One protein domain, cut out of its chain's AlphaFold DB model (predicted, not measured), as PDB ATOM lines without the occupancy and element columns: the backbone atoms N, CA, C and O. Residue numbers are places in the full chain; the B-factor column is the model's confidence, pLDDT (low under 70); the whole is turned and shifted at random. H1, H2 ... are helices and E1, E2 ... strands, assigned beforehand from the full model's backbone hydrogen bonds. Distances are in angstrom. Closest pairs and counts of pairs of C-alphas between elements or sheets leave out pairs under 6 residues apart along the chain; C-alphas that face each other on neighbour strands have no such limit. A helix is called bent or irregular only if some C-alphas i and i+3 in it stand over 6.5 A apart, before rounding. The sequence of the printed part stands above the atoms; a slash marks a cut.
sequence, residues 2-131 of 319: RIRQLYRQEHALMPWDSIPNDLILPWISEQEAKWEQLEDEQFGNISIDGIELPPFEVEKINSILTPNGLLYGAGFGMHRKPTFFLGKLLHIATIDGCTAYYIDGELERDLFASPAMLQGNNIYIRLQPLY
ATOM      1  N   ARG A   2     -18.979 -59.555  32.262       83.19
ATOM      2  CA  ARG A   2     -19.207 -58.230  32.867       83.19
ATOM      3  C   ARG A   2     -20.615 -57.655  32.664       83.19
ATOM      4  O   ARG A   2     -21.219 -57.193  33.616       83.19
ATOM      5  N   ILE A   3     -21.198 -57.800  31.471       90.69
ATOM      6  CA  ILE A   3     -22.564 -57.301  31.214       90.69
ATOM      7  C   ILE A   3     -23.631 -58.065  32.012       90.69
ATOM      8  O   ILE A   3     -24.626 -57.495  32.437       90.69
ATOM      9  N   ARG A   4     -23.379 -59.349  32.311       90.31
ATOM     10  CA  ARG A   4     -24.239 -60.128  33.211       90.31
ATOM     11  C   ARG A   4     -24.097 -59.666  34.664       90.31
ATOM     12  O   ARG A   4     -25.082 -59.681  35.382       90.31
ATOM     13  N   GLN A   5     -22.899 -59.261  35.095       89.94
ATOM     14  CA  GLN A   5     -22.681 -58.684  36.431       89.94
ATOM     15  C   GLN A   5     -23.364 -57.317  36.565       89.94
ATOM     16  O   GLN A   5     -23.946 -57.029  37.609       89.94
ATOM     17  N   LEU A   6     -23.353 -56.493  35.513       92.50
ATOM     18  CA  LEU A   6     -24.123 -55.248  35.489       92.50
ATOM     19  C   LEU A   6     -25.629 -55.531  35.608       92.50
ATOM     20  O   LEU A   6     -26.265 -54.998  36.508       92.50
ATOM     21  N   TYR A   7     -26.157 -56.482  34.824       93.81
ATOM     22  CA  TYR A   7     -27.551 -56.930  34.950       93.81
ATOM     23  C   TYR A   7     -27.901 -57.340  36.386       93.81
ATOM     24  O   TYR A   7     -28.936 -56.932  36.908       93.81
ATOM     25  N   ARG A   8     -27.037 -58.132  37.042       91.94
ATOM     26  CA  ARG A   8     -27.253 -58.549  38.435       91.94
ATOM     27  C   ARG A   8     -27.385 -57.361  39.373       91.94
ATOM     28  O   ARG A   8     -28.306 -57.353  40.181       91.94
ATOM     29  N   GLN A   9     -26.488 -56.387  39.265       91.94
ATOM     30  CA  GLN A   9     -26.510 -55.221  40.140       91.94
ATOM     31  C   GLN A   9     -27.773 -54.379  39.916       91.94
ATOM     32  O   GLN A   9     -28.463 -54.103  40.896       91.94
ATOM     33  N   GLU A  10     -28.140 -54.078  38.665       92.56
ATOM     34  CA  GLU A  10     -29.372 -53.327  38.356       92.56
ATOM     35  C   GLU A  10     -30.648 -54.033  38.852       92.56
ATOM     36  O   GLU A  10     -31.639 -53.382  39.177       92.56
ATOM     37  N   HIS A  11     -30.624 -55.367  38.951       92.12
ATOM     38  CA  HIS A  11     -31.766 -56.183  39.379       92.12
ATOM     39  C   HIS A  11     -31.647 -56.702  40.822       92.12
ATOM     40  O   HIS A  11     -32.429 -57.565  41.223       92.12
ATOM     41  N   ALA A  12     -30.682 -56.201  41.604       90.19
ATOM     42  CA  ALA A  12     -30.414 -56.620  42.984       90.19
ATOM     43  C   ALA A  12     -30.272 -58.150  43.167       90.19
ATOM     44  O   ALA A  12     -30.705 -58.714  44.174       90.19
ATOM     45  N   LEU A  13     -29.666 -58.818  42.184       91.06
ATOM     46  CA  LEU A  13     -29.425 -60.258  42.182       91.06
ATOM     47  C   LEU A  13     -28.079 -60.592  42.828       91.06
ATOM     48  O   LEU A  13     -27.056 -59.967  42.544       91.06
ATOM     49  N   MET A  14     -28.063 -61.654  43.624       90.50
ATOM     50  CA  MET A  14     -26.849 -62.246  44.174       90.50
ATOM     51  C   MET A  14     -26.070 -63.021  43.094       90.50
ATOM     52  O   MET A  14     -26.640 -63.422  42.070       90.50
ATOM     53  N   PRO A  15     -24.769 -63.301  43.311       90.56
ATOM     54  CA  PRO A  15     -23.928 -63.982  42.320       90.56
ATOM     55  C   PRO A  15     -24.444 -65.363  41.873       90.56
ATOM     56  O   PRO A  15     -24.245 -65.769  40.724       90.56
ATOM     57  N   TRP A  16     -25.137 -66.078  42.764       88.81
ATOM     58  CA  TRP A  16     -25.700 -67.412  42.517       88.81
ATOM     59  C   TRP A  16     -27.096 -67.412  41.897       88.81
ATOM     60  O   TRP A  16     -27.573 -68.476  41.496       88.81
ATOM     61  N   ASP A  17     -27.761 -66.261  41.809       90.25
ATOM     62  CA  ASP A  17     -29.117 -66.221  41.277       90.25
ATOM     63  C   ASP A  17     -29.110 -66.585  39.790       90.25
ATOM     64  O   ASP A  17     -28.208 -66.208  39.034       90.25
ATOM     65  N   SER A  18     -30.107 -67.336  39.337       88.88
ATOM     66  CA  SER A  18     -30.230 -67.632  37.911       88.88
ATOM     67  C   SER A  18     -30.672 -66.380  37.158       88.88
ATOM     68  O   SER A  18     -31.556 -65.663  37.619       88.88
ATOM     69  N   ILE A  19     -30.088 -66.143  35.982       90.81
ATOM     70  CA  ILE A  19     -30.542 -65.093  35.071       90.81
ATOM     71  C   ILE A  19     -31.186 -65.765  33.853       90.81
ATOM     72  O   ILE A  19     -30.460 -66.394  33.071       90.81
ATOM     73  N   PRO A  20     -32.513 -65.651  33.670       90.38
ATOM     74  CA  PRO A  20     -33.194 -66.190  32.497       90.38
ATOM     75  C   PRO A  20     -32.672 -65.555  31.199       90.38
ATOM     76  O   PRO A  20     -32.514 -64.335  31.102       90.38
ATOM     77  N   ASN A  21     -32.370 -66.383  30.190       88.44
ATOM     78  CA  ASN A  21     -31.801 -65.900  28.924       88.44
ATOM     79  C   ASN A  21     -32.782 -65.004  28.146       88.44
ATOM     80  O   ASN A  21     -32.358 -64.076  27.465       88.44
ATOM     81  N   ASP A  22     -34.078 -65.272  28.261       92.38
ATOM     82  CA  ASP A  22     -35.176 -64.505  27.672       92.38
ATOM     83  C   ASP A  22     -35.340 -63.105  28.279       92.38
ATOM     84  O   ASP A  22     -35.866 -62.225  27.606       92.38
ATOM     85  N   LEU A  23     -34.842 -62.872  29.499       92.56
ATOM     86  CA  LEU A  23     -34.830 -61.546  30.126       92.56
ATOM     87  C   LEU A  23     -33.542 -60.771  29.834       92.56
ATOM     88  O   LEU A  23     -33.586 -59.583  29.528       92.56
ATOM     89  N   ILE A  24     -32.384 -61.433  29.909       94.56
ATOM     90  CA  ILE A  24     -31.101 -60.735  29.765       94.56
ATOM     91  C   ILE A  24     -30.778 -60.355  28.320       94.56
ATOM     92  O   ILE A  24     -30.164 -59.317  28.109       94.56
ATOM     93  N   LEU A  25     -31.154 -61.165  27.323       94.12
ATOM     94  CA  LEU A  25     -30.809 -60.865  25.930       94.12
ATOM     95  C   LEU A  25     -31.476 -59.571  25.430       94.12
ATOM     96  O   LEU A  25     -30.744 -58.731  24.908       94.12
ATOM     97  N   PRO A  26     -32.792 -59.344  25.636       95.38
ATOM     98  CA  PRO A  26     -33.408 -58.061  25.299       95.38
ATOM     99  C   PRO A  26     -32.787 -56.884  26.059       95.38
ATOM    100  O   PRO A  26     -32.498 -55.858  25.452       95.38
ATOM    101  N   TRP A  27     -32.519 -57.049  27.361       96.12
ATOM    102  CA  TRP A  27     -31.894 -55.996  28.165       96.12
ATOM    103  C   TRP A  27     -30.486 -55.644  27.661       96.12
ATOM    104  O   TRP A  27     -30.159 -54.467  27.565       96.12
ATOM    105  N   ILE A  28     -29.669 -56.631  27.263       95.00
ATOM    106  CA  ILE A  28     -28.346 -56.378  26.663       95.00
ATOM    107  C   ILE A  28     -28.495 -55.516  25.407       95.00
ATOM    108  O   ILE A  28     -27.791 -54.520  25.276       95.00
ATOM    109  N   SER A  29     -29.427 -55.869  24.517       94.94
ATOM    110  CA  SER A  29     -29.660 -55.107  23.288       94.94
ATOM    111  C   SER A  29     -30.117 -53.672  23.563       94.94
ATOM    112  O   SER A  29     -29.681 -52.759  22.869       94.94
ATOM    113  N   GLU A  30     -30.952 -53.449  24.582       94.94
ATOM    114  CA  GLU A  30     -31.339 -52.094  24.995       94.94
ATOM    115  C   GLU A  30     -30.155 -51.284  25.539       94.94
ATOM    116  O   GLU A  30     -30.039 -50.102  25.222       94.94
ATOM    117  N   GLN A  31     -29.274 -51.894  26.337       94.50
ATOM    118  CA  GLN A  31     -28.093 -51.208  26.870       94.50
ATOM    119  C   GLN A  31     -27.089 -50.865  25.766       94.50
ATOM    120  O   GLN A  31     -26.619 -49.733  25.696       94.50
ATOM    121  N   GLU A  32     -26.811 -51.804  24.859       94.19
ATOM    122  CA  GLU A  32     -25.911 -51.571  23.723       94.19
ATOM    123  C   GLU A  32     -26.439 -50.455  22.808       94.19
ATOM    124  O   GLU A  32     -25.675 -49.564  22.441       94.19
ATOM    125  N   ALA A  33     -27.748 -50.426  22.529       95.31
ATOM    126  CA  ALA A  33     -28.367 -49.363  21.736       95.31
ATOM    127  C   ALA A  33     -28.308 -47.984  22.419       95.31
ATOM    128  O   ALA A  33     -28.189 -46.967  21.737       95.31
ATOM    129  N   LYS A  34     -28.388 -47.924  23.757       92.81
ATOM    130  CA  LYS A  34     -28.186 -46.675  24.512       92.81
ATOM    131  C   LYS A  34     -26.734 -46.216  24.450       92.81
ATOM    132  O   LYS A  34     -26.487 -45.035  24.254       92.81
ATOM    133  N   TRP A  35     -25.775 -47.127  24.607       92.38
ATOM    134  CA  TRP A  35     -24.354 -46.777  24.559       92.38
ATOM    135  C   TRP A  35     -23.908 -46.316  23.171       92.38
ATOM    136  O   TRP A  35     -23.110 -45.390  23.085       92.38
ATOM    137  N   GLU A  36     -24.464 -46.888  22.101       93.69
ATOM    138  CA  GLU A  36     -24.209 -46.438  20.723       93.69
ATOM    139  C   GLU A  36     -24.638 -44.975  20.508       93.69
ATOM    140  O   GLU A  36     -23.974 -44.226  19.799       93.69
ATOM    141  N   GLN A  37     -25.702 -44.524  21.182       94.25
ATOM    142  CA  GLN A  37     -26.138 -43.123  21.126       94.25
ATOM    143  C   GLN A  37     -25.192 -42.165  21.868       94.25
ATOM    144  O   GLN A  37     -25.264 -40.962  21.639       94.25
ATOM    145  N   LEU A  38     -24.318 -42.684  22.738       91.69
ATOM    146  CA  LEU A  38     -23.445 -41.908  23.622       91.69
ATOM    147  C   LEU A  38     -21.956 -41.973  23.232       91.69
ATOM    148  O   LEU A  38     -21.144 -41.333  23.893       91.69
ATOM    149  N   GLU A  39     -21.573 -42.739  22.201       87.44
ATOM    150  CA  GLU A  39     -20.167 -43.081  21.905       87.44
ATOM    151  C   GLU A  39     -19.252 -41.853  21.716       87.44
ATOM    152  O   GLU A  39     -18.104 -41.868  22.161       87.44
ATOM    153  N   ASP A  40     -19.785 -40.771  21.142       89.62
ATOM    154  CA  ASP A  40     -19.061 -39.519  20.885       89.62
ATOM    155  C   ASP A  40     -19.480 -38.363  21.813       89.62
ATOM    156  O   ASP A  40     -19.036 -37.219  21.644       89.62
ATOM    157  N   GLU A  41     -20.343 -38.627  22.796       93.00
ATOM    158  CA  GLU A  41     -20.763 -37.598  23.741       93.00
ATOM    159  C   GLU A  41     -19.661 -37.287  24.757       93.00
ATOM    160  O   GLU A  41     -18.950 -38.152  25.273       93.00
ATOM    161  N   GLN A  42     -19.515 -35.999  25.069       91.75
ATOM    162  CA  GLN A  42     -18.644 -35.570  26.156       91.75
ATOM    163  C   GLN A  42     -19.325 -35.831  27.494       91.75
ATOM    164  O   GLN A  42     -20.544 -35.718  27.617       91.75
ATOM    165  N   PHE A  43     -18.529 -36.100  28.529       93.06
ATOM    166  CA  PHE A  43     -19.072 -36.240  29.873       93.06
ATOM    167  C   PHE A  43     -19.780 -34.955  30.315       93.06
ATOM    168  O   PHE A  43     -19.170 -33.885  30.382       93.06
ATOM    169  N   GLY A  44     -21.068 -35.085  30.630       92.75
ATOM    170  CA  GLY A  44     -21.872 -34.010  31.193       92.75
ATOM    171  C   GLY A  44     -21.528 -33.722  32.655       92.75
ATOM    172  O   GLY A  44     -20.898 -34.528  33.343       92.75
ATOM    173  N   ASN A  45     -21.973 -32.561  33.133       96.06
ATOM    174  CA  ASN A  45     -21.935 -32.245  34.556       96.06
ATOM    175  C   ASN A  45     -22.941 -33.108  35.331       96.06
ATOM    176  O   ASN A  45     -23.962 -33.545  34.799       96.06
ATOM    177  N   ILE A  46     -22.645 -33.318  36.609       95.75
ATOM    178  CA  ILE A  46     -23.538 -33.945  37.575       95.75
ATOM    179  C   ILE A  46     -24.297 -32.835  38.297       95.75
ATOM    180  O   ILE A  46     -23.684 -31.969  38.928       95.75
ATOM    181  N   SER A  47     -25.625 -32.892  38.215       95.50
ATOM    182  CA  SER A  47     -26.529 -31.956  38.883       95.50
ATOM    183  C   SER A  47     -26.948 -32.499  40.248       95.50
ATOM    184  O   SER A  47     -27.561 -33.567  40.331       95.50
ATOM    185  N   ILE A  48     -26.624 -31.782  41.324       95.00
ATOM    186  CA  ILE A  48     -26.976 -32.148  42.705       95.00
ATOM    187  C   ILE A  48     -27.594 -30.926  43.374       95.00
ATOM    188  O   ILE A  48     -26.924 -29.910  43.536       95.00
ATOM    189  N   ASP A  49     -28.879 -30.998  43.725       90.62
ATOM    190  CA  ASP A  49     -29.637 -29.888  44.325       90.62
ATOM    191  C   ASP A  49     -29.500 -28.552  43.556       90.62
ATOM    192  O   ASP A  49     -29.455 -27.466  44.136       90.62
ATOM    193  N   GLY A  50     -29.425 -28.628  42.220       92.00
ATOM    194  CA  GLY A  50     -29.263 -27.473  41.328       92.00
ATOM    195  C   GLY A  50     -27.825 -26.956  41.188       92.00
ATOM    196  O   GLY A  50     -27.610 -25.943  40.522       92.00
ATOM    197  N   ILE A  51     -26.843 -27.627  41.796       94.25
ATOM    198  CA  ILE A  51     -25.413 -27.363  41.615       94.25
ATOM    199  C   ILE A  51     -24.883 -28.280  40.513       94.25
ATOM    200  O   ILE A  51     -24.975 -29.498  40.620       94.25
ATOM    201  N   GLU A  52     -24.284 -27.687  39.483       97.44
ATOM    202  CA  GLU A  52     -23.630 -28.410  38.392       97.44
ATOM    203  C   GLU A  52     -22.139 -28.585  38.693       97.44
ATOM    204  O   GLU A  52     -21.406 -27.601  38.840       97.44
ATOM    205  N   LEU A  53     -21.676 -29.833  38.770       97.38
ATOM    206  CA  LEU A  53     -20.277 -30.168  39.037       97.38
ATOM    207  C   LEU A  53     -19.702 -31.049  37.922       97.38
ATOM    208  O   LEU A  53     -20.350 -32.015  37.520       97.38
ATOM    209  N   PRO A  54     -18.473 -30.783  37.443       96.88
ATOM    210  CA  PRO A  54     -17.774 -31.712  36.566       96.88
ATOM    211  C   PRO A  54     -17.657 -33.107  37.204       96.88
ATOM    212  O   PRO A  54     -17.386 -33.210  38.401       96.88
ATOM    213  N   PRO A  55     -17.768 -34.196  36.429       95.44
ATOM    214  CA  PRO A  55     -17.873 -35.553  36.969       95.44
ATOM    215  C   PRO A  55     -16.595 -36.060  37.648       95.44
ATOM    216  O   PRO A  55     -16.635 -37.062  38.352       95.44
ATOM    217  N   PHE A  56     -15.459 -35.382  37.468       95.50
ATOM    218  CA  PHE A  56     -14.196 -35.720  38.133       95.50
ATOM    219  C   PHE A  56     -13.912 -34.872  39.382       95.50
ATOM    220  O   PHE A  56     -12.891 -35.077  40.029       95.50
ATOM    221  N   GLU A  57     -14.803 -33.949  39.760       95.50
ATOM    222  CA  GLU A  57     -14.710 -33.167  41.004       95.50
ATOM    223  C   GLU A  57     -15.241 -33.984  42.195       95.50
ATOM    224  O   GLU A  57     -16.191 -33.598  42.883       95.50
ATOM    225  N   VAL A  58     -14.631 -35.155  42.408       95.06
ATOM    226  CA  VAL A  58     -15.077 -36.192  43.351       95.06
ATOM    227  C   VAL A  58     -15.200 -35.648  44.769       95.06
ATOM    228  O   VAL A  58     -16.204 -35.898  45.433       95.06
ATOM    229  N   GLU A  59     -14.230 -34.861  45.236       94.19
ATOM    230  CA  GLU A  59     -14.241 -34.292  46.584       94.19
ATOM    231  C   GLU A  59     -15.411 -33.321  46.781       94.19
ATOM    232  O   GLU A  59     -16.079 -33.358  47.817       94.19
ATOM    233  N   LYS A  60     -15.704 -32.478  45.781       95.81
ATOM    234  CA  LYS A  60     -16.829 -31.533  45.847       95.81
ATOM    235  C   LYS A  60     -18.159 -32.270  45.818       95.81
ATOM    236  O   LYS A  60     -19.016 -31.986  46.651       95.81
ATOM    237  N   ILE A  61     -18.304 -33.244  44.922       97.25
ATOM    238  CA  ILE A  61     -19.501 -34.084  44.834       97.25
ATOM    239  C   ILE A  61     -19.734 -34.807  46.170       97.25
ATOM    240  O   ILE A  61     -20.813 -34.710  46.757       97.25
ATOM    241  N   ASN A  62     -18.706 -35.457  46.717       96.38
ATOM    242  CA  ASN A  62     -18.821 -36.198  47.971       96.38
ATOM    243  C   ASN A  62     -19.042 -35.308  49.192       96.38
ATOM    244  O   ASN A  62     -19.665 -35.772  50.146       96.38
ATOM    245  N   SER A  63     -18.622 -34.039  49.172       95.38
ATOM    246  CA  SER A  63     -18.954 -33.092  50.246       95.38
ATOM    247  C   SER A  63     -20.467 -32.848  50.385       95.38
ATOM    248  O   SER A  63     -20.934 -32.540  51.479       95.38
ATOM    249  N   ILE A  64     -21.227 -33.050  49.299       96.56
ATOM    250  CA  ILE A  64     -22.691 -32.907  49.251       96.56
ATOM    251  C   ILE A  64     -23.383 -34.262  49.483       96.56
ATOM    252  O   ILE A  64     -24.382 -34.344  50.200       96.56
ATOM    253  N   LEU A  65     -22.849 -35.344  48.907       96.75
ATOM    254  CA  LEU A  65     -23.466 -36.676  48.958       96.75
ATOM    255  C   LEU A  65     -23.232 -37.425  50.280       96.75
ATOM    256  O   LEU A  65     -24.159 -38.051  50.798       96.75
ATOM    257  N   THR A  66     -22.029 -37.334  50.857       96.06
ATOM    258  CA  THR A  66     -21.638 -38.099  52.059       96.06
ATOM    259  C   THR A  66     -22.556 -37.849  53.262       96.06
ATOM    260  O   THR A  66     -22.947 -38.826  53.905       96.06
ATOM    261  N   PRO A  67     -22.981 -36.601  53.567       95.00
ATOM    262  CA  PRO A  67     -23.947 -36.336  54.639       95.00
ATOM    263  C   PRO A  67     -25.286 -37.073  54.487       95.00
ATOM    264  O   PRO A  67     -25.968 -37.310  55.480       95.00
ATOM    265  N   ASN A  68     -25.647 -37.456  53.260       95.06
ATOM    266  CA  ASN A  68     -26.872 -38.186  52.932       95.06
ATOM    267  C   ASN A  68     -26.650 -39.707  52.825       95.06
ATOM    268  O   ASN A  68     -27.537 -40.433  52.379       95.06
ATOM    269  N   GLY A  69     -25.474 -40.208  53.223       96.56
ATOM    270  CA  GLY A  69     -25.145 -41.632  53.172       96.56
ATOM    271  C   GLY A  69     -24.877 -42.153  51.759       96.56
ATOM    272  O   GLY A  69     -25.037 -43.348  51.512       96.56
ATOM    273  N   LEU A  70     -24.483 -41.281  50.827       97.50
ATOM    274  CA  LEU A  70     -24.097 -41.643  49.464       97.50
ATOM    275  C   LEU A  70     -22.620 -41.339  49.226       97.50
ATOM    276  O   LEU A  70     -22.077 -40.381  49.771       97.50
ATOM    277  N   LEU A  71     -21.982 -42.144  48.383       97.75
ATOM    278  CA  LEU A  71     -20.606 -41.939  47.955       97.75
ATOM    279  C   LEU A  71     -20.509 -42.111  46.444       97.75
ATOM    280  O   LEU A  71     -20.950 -43.120  45.890       97.75
ATOM    281  N   TYR A  72     -19.905 -41.122  45.806       97.12
ATOM    282  CA  TYR A  72     -19.567 -41.114  44.398       97.12
ATOM    283  C   TYR A  72     -18.069 -41.359  44.225       97.12
ATOM    284  O   TYR A  72     -17.246 -40.808  44.960       97.12
ATOM    285  N   GLY A  73     -17.702 -42.176  43.248       95.31
ATOM    286  CA  GLY A  73     -16.313 -42.369  42.855       95.31
ATOM    287  C   GLY A  73     -16.144 -42.105  41.374       95.31
ATOM    288  O   GLY A  73     -16.946 -42.572  40.570       95.31
ATOM    289  N   ALA A  74     -15.081 -41.385  41.025       94.25
ATOM    290  CA  ALA A  74     -14.654 -41.204  39.647       94.25
ATOM    291  C   ALA A  74     -13.132 -41.257  39.534       94.25
ATOM    292  O   ALA A  74     -12.403 -40.766  40.400       94.25
ATOM    293  N   GLY A  75     -12.639 -41.824  38.440       90.19
ATOM    294  CA  GLY A  75     -11.211 -41.903  38.180       90.19
ATOM    295  C   GLY A  75     -10.907 -42.546  36.840       90.19
ATOM    296  O   GLY A  75     -11.749 -42.591  35.947       90.19
ATOM    297  N   PHE A  76      -9.689 -43.055  36.705       85.94
ATOM    298  CA  PHE A  76      -9.242 -43.745  35.504       85.94
ATOM    299  C   PHE A  76      -8.805 -45.157  35.877       85.94
ATOM    300  O   PHE A  76      -7.876 -45.344  36.658       85.94
ATOM    301  N   GLY A  77      -9.493 -46.148  35.321       81.00
ATOM    302  CA  GLY A  77      -9.179 -47.556  35.497       81.00
ATOM    303  C   GLY A  77      -8.169 -48.064  34.465       81.00
ATOM    304  O   GLY A  77      -7.312 -47.344  33.945       81.00
ATOM    305  N   MET A  78      -8.296 -49.351  34.141       70.81
ATOM    306  CA  MET A  78      -7.420 -50.040  33.195       70.81
ATOM    307  C   MET A  78      -7.382 -49.329  31.831       70.81
ATOM    308  O   MET A  78      -8.417 -48.932  31.293       70.81
ATOM    309  N   HIS A  79      -6.182 -49.182  31.261       74.12
ATOM    310  CA  HIS A  79      -5.936 -48.456  30.005       74.12
ATOM    311  C   HIS A  79      -6.390 -46.986  30.012       74.12
ATOM    312  O   HIS A  79      -6.723 -46.446  28.960       74.12
ATOM    313  N   ARG A  80      -6.411 -46.340  31.188       78.69
ATOM    314  CA  ARG A  80      -6.887 -44.959  31.379       78.69
ATOM    315  C   ARG A  80      -8.327 -44.739  30.912       78.69
ATOM    316  O   ARG A  80      -8.695 -43.627  30.548       78.69
ATOM    317  N   LYS A  81      -9.148 -45.790  30.918       85.56
ATOM    318  CA  LYS A  81     -10.583 -45.627  30.696       85.56
ATOM    319  C   LYS A  81     -11.192 -44.962  31.930       85.56
ATOM    320  O   LYS A  81     -10.935 -45.457  33.030       85.56
ATOM    321  N   PRO A  82     -11.951 -43.867  31.772       90.12
ATOM    322  CA  PRO A  82     -12.738 -43.305  32.858       90.12
ATOM    323  C   PRO A  82     -13.577 -44.380  33.531       90.12
ATOM    324  O   PRO A  82     -14.052 -45.301  32.860       90.12
ATOM    325  N   THR A  83     -13.721 -44.273  34.845       92.00
ATOM    326  CA  THR A  83     -14.647 -45.108  35.589       92.00
ATOM    327  C   THR A  83     -15.382 -44.326  36.663       92.00
ATOM    328  O   THR A  83     -14.795 -43.433  37.276       92.00
ATOM    329  N   PHE A  84     -16.645 -44.677  36.874       94.31
ATOM    330  CA  PHE A  84     -17.617 -44.029  37.727       94.31
ATOM    331  C   PHE A  84     -18.432 -45.061  38.513       94.31
ATOM    332  O   PHE A  84     -18.737 -46.163  38.039       94.31
ATOM    333  N   PHE A  85     -18.821 -44.687  39.727       95.75
ATOM    334  CA  PHE A  85     -19.866 -45.374  40.476       95.75
ATOM    335  C   PHE A  85     -20.546 -44.423  41.462       95.75
ATOM    336  O   PHE A  85     -19.959 -43.438  41.912       95.75
ATOM    337  N   LEU A  86     -21.774 -44.762  41.836       96.94
ATOM    338  CA  LEU A  86     -22.525 -44.146  42.921       96.94
ATOM    339  C   LEU A  86     -23.119 -45.263  43.777       96.94
ATOM    340  O   LEU A  86     -23.789 -46.155  43.261       96.94
ATOM    341  N   GLY A  87     -22.914 -45.216  45.088       96.69
ATOM    342  CA  GLY A  87     -23.459 -46.222  46.000       96.69
ATOM    343  C   GLY A  87     -23.743 -45.669  47.385       96.69
ATOM    344  O   GLY A  87     -23.463 -44.503  47.674       96.69
ATOM    345  N   LYS A  88     -24.315 -46.507  48.253       97.75
ATOM    346  CA  LYS A  88     -24.585 -46.113  49.637       97.75
ATOM    347  C   LYS A  88     -23.331 -46.300  50.473       97.75
ATOM    348  O   LYS A  88     -22.711 -47.364  50.476       97.75
ATOM    349  N   LEU A  89     -22.973 -45.254  51.204       97.94
ATOM    350  CA  LEU A  89     -21.890 -45.299  52.166       97.94
ATOM    351  C   LEU A  89     -22.348 -46.098  53.388       97.94
ATOM    352  O   LEU A  89     -23.244 -45.678  54.117       97.94
ATOM    353  N   LEU A  90     -21.713 -47.244  53.614       96.31
ATOM    354  CA  LEU A  90     -21.997 -48.108  54.754       96.31
ATOM    355  C   LEU A  90     -21.222 -47.663  55.999       96.31
ATOM    356  O   LEU A  90     -21.790 -47.567  57.084       96.31
ATOM    357  N   HIS A  91     -19.916 -47.425  55.854       95.06
ATOM    358  CA  HIS A  91     -19.025 -47.075  56.960       95.06
ATOM    359  C   HIS A  91     -17.706 -46.473  56.446       95.06
ATOM    360  O   HIS A  91     -17.284 -46.772  55.327       95.06
ATOM    361  N   ILE A  92     -17.038 -45.670  57.282       96.62
ATOM    362  CA  ILE A  92     -15.704 -45.110  57.026       96.62
ATOM    363  C   ILE A  92     -14.738 -45.606  58.103       96.62
ATOM    364  O   ILE A  92     -15.003 -45.443  59.291       96.62
ATOM    365  N   ALA A  93     -13.602 -46.165  57.698       95.81
ATOM    366  CA  ALA A  93     -12.512 -46.559  58.584       95.81
ATOM    367  C   ALA A  93     -11.223 -45.797  58.245       95.81
ATOM    368  O   ALA A  93     -11.052 -45.303  57.134       95.81
ATOM    369  N   THR A  94     -10.295 -45.727  59.194       96.00
ATOM    370  CA  THR A  94      -8.945 -45.191  58.975       96.00
ATOM    371  C   THR A  94      -7.917 -46.287  59.197       96.00
ATOM    372  O   THR A  94      -7.991 -46.983  60.211       96.00
ATOM    373  N   ILE A  95      -6.950 -46.416  58.291       94.62
ATOM    374  CA  ILE A  95      -5.869 -47.405  58.378       94.62
ATOM    375  C   ILE A  95      -4.598 -46.831  57.757       94.62
ATOM    376  O   ILE A  95      -4.645 -46.344  56.637       94.62
ATOM    377  N   ASP A  96      -3.485 -46.827  58.492       89.12
ATOM    378  CA  ASP A  96      -2.150 -46.449  57.992       89.12
ATOM    379  C   ASP A  96      -2.100 -45.155  57.148       89.12
ATOM    380  O   ASP A  96      -1.442 -45.071  56.116       89.12
ATOM    381  N   GLY A  97      -2.822 -44.114  57.586       91.69
ATOM    382  CA  GLY A  97      -2.897 -42.818  56.889       91.69
ATOM    383  C   GLY A  97      -3.890 -42.760  55.718       91.69
ATOM    384  O   GLY A  97      -4.113 -41.685  55.154       91.69
ATOM    385  N   CYS A  98      -4.535 -43.879  55.398       97.00
ATOM    386  CA  CYS A  98      -5.612 -43.983  54.426       97.00
ATOM    387  C   CYS A  98      -7.000 -43.857  55.071       97.00
ATOM    388  O   CYS A  98      -7.222 -44.251  56.222       97.00
ATOM    389  N   THR A  99      -7.957 -43.352  54.290       97.38
ATOM    390  CA  THR A  99      -9.390 -43.366  54.616       97.38
ATOM    391  C   THR A  99     -10.081 -44.420  53.765       97.38
ATOM    392  O   THR A  99     -10.098 -44.317  52.542       97.38
ATOM    393  N   ALA A 100     -10.653 -45.436  54.399       97.69
ATOM    394  CA  ALA A 100     -11.340 -46.531  53.737       97.69
ATOM    395  C   ALA A 100     -12.858 -46.351  53.799       97.69
ATOM    396  O   ALA A 100     -13.448 -46.324  54.880       97.69
ATOM    397  N   TYR A 101     -13.497 -46.274  52.638       97.75
ATOM    398  CA  TYR A 101     -14.943 -46.186  52.482       97.75
ATOM    399  C   TYR A 101     -15.493 -47.558  52.111       97.75
ATOM    400  O   TYR A 101     -15.080 -48.148  51.113       97.75
ATOM    401  N   TYR A 102     -16.446 -48.052  52.891       97.62
ATOM    402  CA  TYR A 102     -17.195 -49.263  52.572       97.62
ATOM    403  C   TYR A 102     -18.501 -48.874  51.888       97.62
ATOM    404  O   TYR A 102     -19.287 -48.106  52.447       97.62
ATOM    405  N   ILE A 103     -18.726 -49.406  50.690       97.00
ATOM    406  CA  ILE A 103     -19.881 -49.101  49.845       97.00
ATOM    407  C   ILE A 103     -20.716 -50.362  49.664       97.00
ATOM    408  O   ILE A 103     -20.202 -51.400  49.238       97.00
ATOM    409  N   ASP A 104     -22.010 -50.256  49.956       93.25
ATOM    410  CA  ASP A 104     -22.995 -51.307  49.703       93.25
ATOM    411  C   ASP A 104     -24.200 -50.743  48.949       93.25
ATOM    412  O   ASP A 104     -24.525 -49.564  49.063       93.25
ATOM    413  N   GLY A 105     -24.869 -51.580  48.161       90.38
ATOM    414  CA  GLY A 105     -25.980 -51.147  47.318       90.38
ATOM    415  C   GLY A 105     -25.559 -50.072  46.316       90.38
ATOM    416  O   GLY A 105     -25.966 -48.914  46.445       90.38
ATOM    417  N   GLU A 106     -24.744 -50.450  45.327       93.81
ATOM    418  CA  GLU A 106     -24.421 -49.564  44.209       93.81
ATOM    419  C   GLU A 106     -25.715 -49.208  43.476       93.81
ATOM    420  O   GLU A 106     -26.510 -50.088  43.140       93.81
ATOM    421  N   LEU A 107     -25.938 -47.910  43.293       94.25
ATOM    422  CA  LEU A 107     -27.062 -47.367  42.540       94.25
ATOM    423  C   LEU A 107     -26.728 -47.386  41.052       94.25
ATOM    424  O   LEU A 107     -27.521 -47.866  40.258       94.25
ATOM    425  N   GLU A 108     -25.521 -46.933  40.714       92.94
ATOM    426  CA  GLU A 108     -25.000 -46.881  39.350       92.94
ATOM    427  C   GLU A 108     -23.520 -47.268  39.352       92.94
ATOM    428  O   GLU A 108     -22.780 -46.931  40.285       92.94
ATOM    429  N   ARG A 109     -23.069 -47.973  38.311       93.00
ATOM    430  CA  ARG A 109     -21.659 -48.347  38.136       93.00
ATOM    431  C   ARG A 109     -21.327 -48.659  36.685       93.00
ATOM    432  O   ARG A 109     -22.180 -49.106  35.925       93.00
ATOM    433  N   ASP A 110     -20.048 -48.564  36.345       91.50
ATOM    434  CA  ASP A 110     -19.576 -49.090  35.069       91.50
ATOM    435  C   ASP A 110     -19.628 -50.612  34.961       91.50
ATOM    436  O   ASP A 110     -19.571 -51.368  35.935       91.50
ATOM    437  N   LEU A 111     -19.550 -51.060  33.707       90.12
ATOM    438  CA  LEU A 111     -19.337 -52.449  33.325       90.12
ATOM    439  C   LEU A 111     -18.103 -53.085  33.993       90.12
ATOM    440  O   LEU A 111     -18.076 -54.292  34.239       90.12
ATOM    441  N   PHE A 112     -17.046 -52.305  34.228       86.88
ATOM    442  CA  PHE A 112     -15.888 -52.754  34.992       86.88
ATOM    443  C   PHE A 112     -16.008 -52.257  36.432       86.88
ATOM    444  O   PHE A 112     -15.955 -51.059  36.682       86.88
ATOM    445  N   ALA A 113     -16.107 -53.189  37.376       89.69
ATOM    446  CA  ALA A 113     -16.164 -52.879  38.795       89.69
ATOM    447  C   ALA A 113     -15.085 -53.663  39.546       89.69
ATOM    448  O   ALA A 113     -15.089 -54.895  39.545       89.69
ATOM    449  N   SER A 114     -14.152 -52.942  40.171       90.88
ATOM    450  CA  SER A 114     -13.175 -53.531  41.087       90.88
ATOM    451  C   SER A 114     -13.756 -53.584  42.504       90.88
ATOM    452  O   SER A 114     -14.396 -52.614  42.914       90.88
ATOM    453  N   PRO A 115     -13.547 -54.669  43.272       94.81
ATOM    454  CA  PRO A 115     -13.996 -54.752  44.663       94.81
ATOM    455  C   PRO A 115     -13.228 -53.828  45.614       94.81
ATOM    456  O   PRO A 115     -13.766 -53.460  46.655       94.81
ATOM    457  N   ALA A 116     -11.995 -53.458  45.266       95.19
ATOM    458  CA  ALA A 116     -11.173 -52.513  46.010       95.19
ATOM    459  C   ALA A 116     -10.389 -51.610  45.053       95.19
ATOM    460  O   ALA A 116     -10.033 -52.050  43.954       95.19
ATOM    461  N   MET A 117     -10.193 -50.345  45.429       92.81
ATOM    462  CA  MET A 117      -9.391 -49.376  44.671       92.81
ATOM    463  C   MET A 117      -8.781 -48.322  45.601       92.81
ATOM    464  O   MET A 117      -9.510 -47.731  46.402       92.81
ATOM    465  N   LEU A 118      -7.496 -48.021  45.424       92.62
ATOM    466  CA  LEU A 118      -6.812 -46.860  45.995       92.62
ATOM    467  C   LEU A 118      -6.852 -45.645  45.047       92.62
ATOM    468  O   LEU A 118      -6.522 -45.736  43.863       92.62
ATOM    469  N   GLN A 119      -7.196 -44.473  45.585       90.50
ATOM    470  CA  GLN A 119      -7.099 -43.176  44.911       90.50
ATOM    471  C   GLN A 119      -6.542 -42.128  45.877       90.50
ATOM    472  O   GLN A 119      -7.212 -41.712  46.824       90.50
ATOM    473  N   GLY A 120      -5.311 -41.676  45.637       90.19
ATOM    474  CA  GLY A 120      -4.608 -40.844  46.614       90.19
ATOM    475  C   GLY A 120      -4.416 -41.634  47.908       90.19
ATOM    476  O   GLY A 120      -3.767 -42.671  47.885       90.19
ATOM    477  N   ASN A 121      -5.003 -41.167  49.008       93.56
ATOM    478  CA  ASN A 121      -5.060 -41.883  50.289       93.56
ATOM    479  C   ASN A 121      -6.472 -42.415  50.618       93.56
ATOM    480  O   ASN A 121      -6.751 -42.762  51.765       93.56
ATOM    481  N   ASN A 122      -7.388 -42.438  49.648       95.69
ATOM    482  CA  ASN A 122      -8.738 -42.967  49.818       95.69
ATOM    483  C   ASN A 122      -8.813 -44.388  49.254       95.69
ATOM    484  O   ASN A 122      -8.451 -44.616  48.103       95.69
ATOM    485  N   ILE A 123      -9.312 -45.329  50.050       97.06
ATOM    486  CA  ILE A 123      -9.538 -46.719  49.654       97.06
ATOM    487  C   ILE A 123     -11.046 -46.935  49.543       97.06
ATOM    488  O   ILE A 123     -11.783 -46.671  50.489       97.06
ATOM    489  N   TYR A 124     -11.519 -47.441  48.412       96.88
ATOM    490  CA  TYR A 124     -12.932 -47.755  48.202       96.88
ATOM    491  C   TYR A 124     -13.128 -49.266  48.205       96.88
ATOM    492  O   TYR A 124     -12.654 -49.938  47.296       96.88
ATOM    493  N   ILE A 125     -13.847 -49.794  49.195       97.69
ATOM    494  CA  ILE A 125     -14.221 -51.209  49.295       97.69
ATOM    495  C   ILE A 125     -15.686 -51.361  48.882       97.69
ATOM    496  O   ILE A 125     -16.600 -50.972  49.611       97.69
ATOM    497  N   ARG A 126     -15.921 -51.939  47.703       96.50
ATOM    498  CA  ARG A 126     -17.245 -52.072  47.080       96.50
ATOM    499  C   ARG A 126     -17.774 -53.490  47.303       96.50
ATOM    500  O   ARG A 126     -17.292 -54.445  46.688       96.50
ATOM    501  N   LEU A 127     -18.771 -53.641  48.179       95.19
ATOM    502  CA  LEU A 127     -19.237 -54.952  48.652       95.19
ATOM    503  C   LEU A 127     -19.957 -55.774  47.576       95.19
ATOM    504  O   LEU A 127     -19.739 -56.979  47.489       95.19
ATOM    505  N   GLN A 128     -20.755 -55.150  46.709       93.00
ATOM    506  CA  GLN A 128     -21.423 -55.871  45.617       93.00
ATOM    507  C   GLN A 128     -20.429 -56.488  44.607       93.00
ATOM    508  O   GLN A 128     -20.494 -57.702  44.394       93.00
ATOM    509  N   PRO A 129     -19.457 -55.740  44.035       94.44
ATOM    510  CA  PRO A 129     -18.392 -56.338  43.226       94.44
ATOM    511  C   PRO A 129     -17.572 -57.384  43.992       94.44
ATOM    512  O   PRO A 129     -17.117 -58.364  43.404       94.44
ATOM    513  N   LEU A 130     -17.387 -57.205  45.305       95.44
ATOM    514  CA  LEU A 130     -16.694 -58.176  46.151       95.44
ATOM    515  C   LEU A 130     -17.456 -59.499  46.265       95.44
ATOM    516  O   LEU A 130     -16.828 -60.558  46.238       95.44
ATOM    517  N   TYR A 131     -18.785 -59.472  46.357       93.62
ATOM    518  CA  TYR A 131     -19.603 -60.683  46.339       93.62
ATOM    519  C   TYR A 131     -19.439 -61.441  45.020       93.62
ATOM    520  O   TYR A 131     -19.144 -62.636  45.045       93.62
TER     521      TYR A 131
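Overview. This is residues 2 to 131 of the 319 residues of an uncharacterized protein of Nitrospirae bacterium HCH-1 (UniProt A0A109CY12). A strongly twisted sheet of five strands is folded back on itself, with E3 and E4 facing E7 and E6 and E5 as the hinge; H3 packs on one face beside E3, and the small hairpin of E1 and E2 lies beyond H3. H4 is on the opposite face, H1 grazes the sheet, and H2 lies well away from it in a wide arc of chain that runs from H1 round to E1, with residues 32 to 42 sticking out. The printed part has 130 residues, in the order H1 H2 E1 E2 H3 E3 E4 E5 E6 E7 H4, of mixed class. The large sheet, E3 E4 E5 E7 E6, is mixed, with E5 and E7 parallel and the other neighbours antiparallel. The whole is compact, with a radius of gyration of the C-alphas of 15.7 A and spans of 47 by 35 by 31 A.

Arrangement. Start at E3, residues 70 to 76, E4, 82 to 95, and E5, 98 to 109, a meander, each strand the antiparallel neighbour of the one before. Look for N 73 and O 85 at 2.9 A, and N 90 and O 102 at 2.8 A. E4 bends by 103 degrees at residue 90 and E5 by 100 degrees at residue 106. E7, residues 122 to 126, is parallel to E5, with N 103 and O 125 at 2.9 A, and forms a hairpin with E6, residues 116 to 119, with N 119 and O 122 at 2.8 A. H3, residues 58 to 68, is on the sheet at a height of 6.2 A, over none of its strands; its closest C-alphas to E3 are those of Asn 62 and Leu 71, 6.0 A. H4, residues 127 to 131, is on the opposite face at a height of 6.5 A, with the C-alphas of Asp 104 and Leu 127 the closest to E5, 5.3 A. The hairpin of E1, residues 46 to 48, and E2, 51 to 53, has N 46 and O 53 at 2.8 A; the closest C-alphas of E2 and H3 are those of Leu 53 and Ile 61, 7.0 A. H1, residues 2 to 10, only grazes the large sheet with residues 6 to 10. H2, residues 21 to 36, is not on it; with residues 24 to 28 alone it only just touches H1, with 3 pairs of C-alphas within 8 A, the closest being Tyr 7 and Ile 24 at 7.3 A, about perpendicular at 80 degrees. In H1 and H4 every O i to N i+4 pair is within hydrogen-bond range, in H2 10 of 12 and in H3 4 of 7.

Along the chain. Find C-alpha 2 at (-19.207, -58.230, 32.867), where H1 begins. H2 runs 22.4 A from C-alpha 21 at (-31.801, -65.900, 28.924), and H3 15.3 A; H3 is only just irregular, with C-alphas 64 and 67 6.51 A apart. E3 measures 20.5 A, E4 26.7 A and E5 23.3 A. H4 ends at C-alpha 131, (-19.603, -60.683, 46.339).

Size, cuts and confidence. The C-alphas of Asp 22 and Gly 97 are the two farthest apart, 48.6 A. The printed part has no cut and no long link. Its mean pLDDT is 93.1, and no printed residue is under 70.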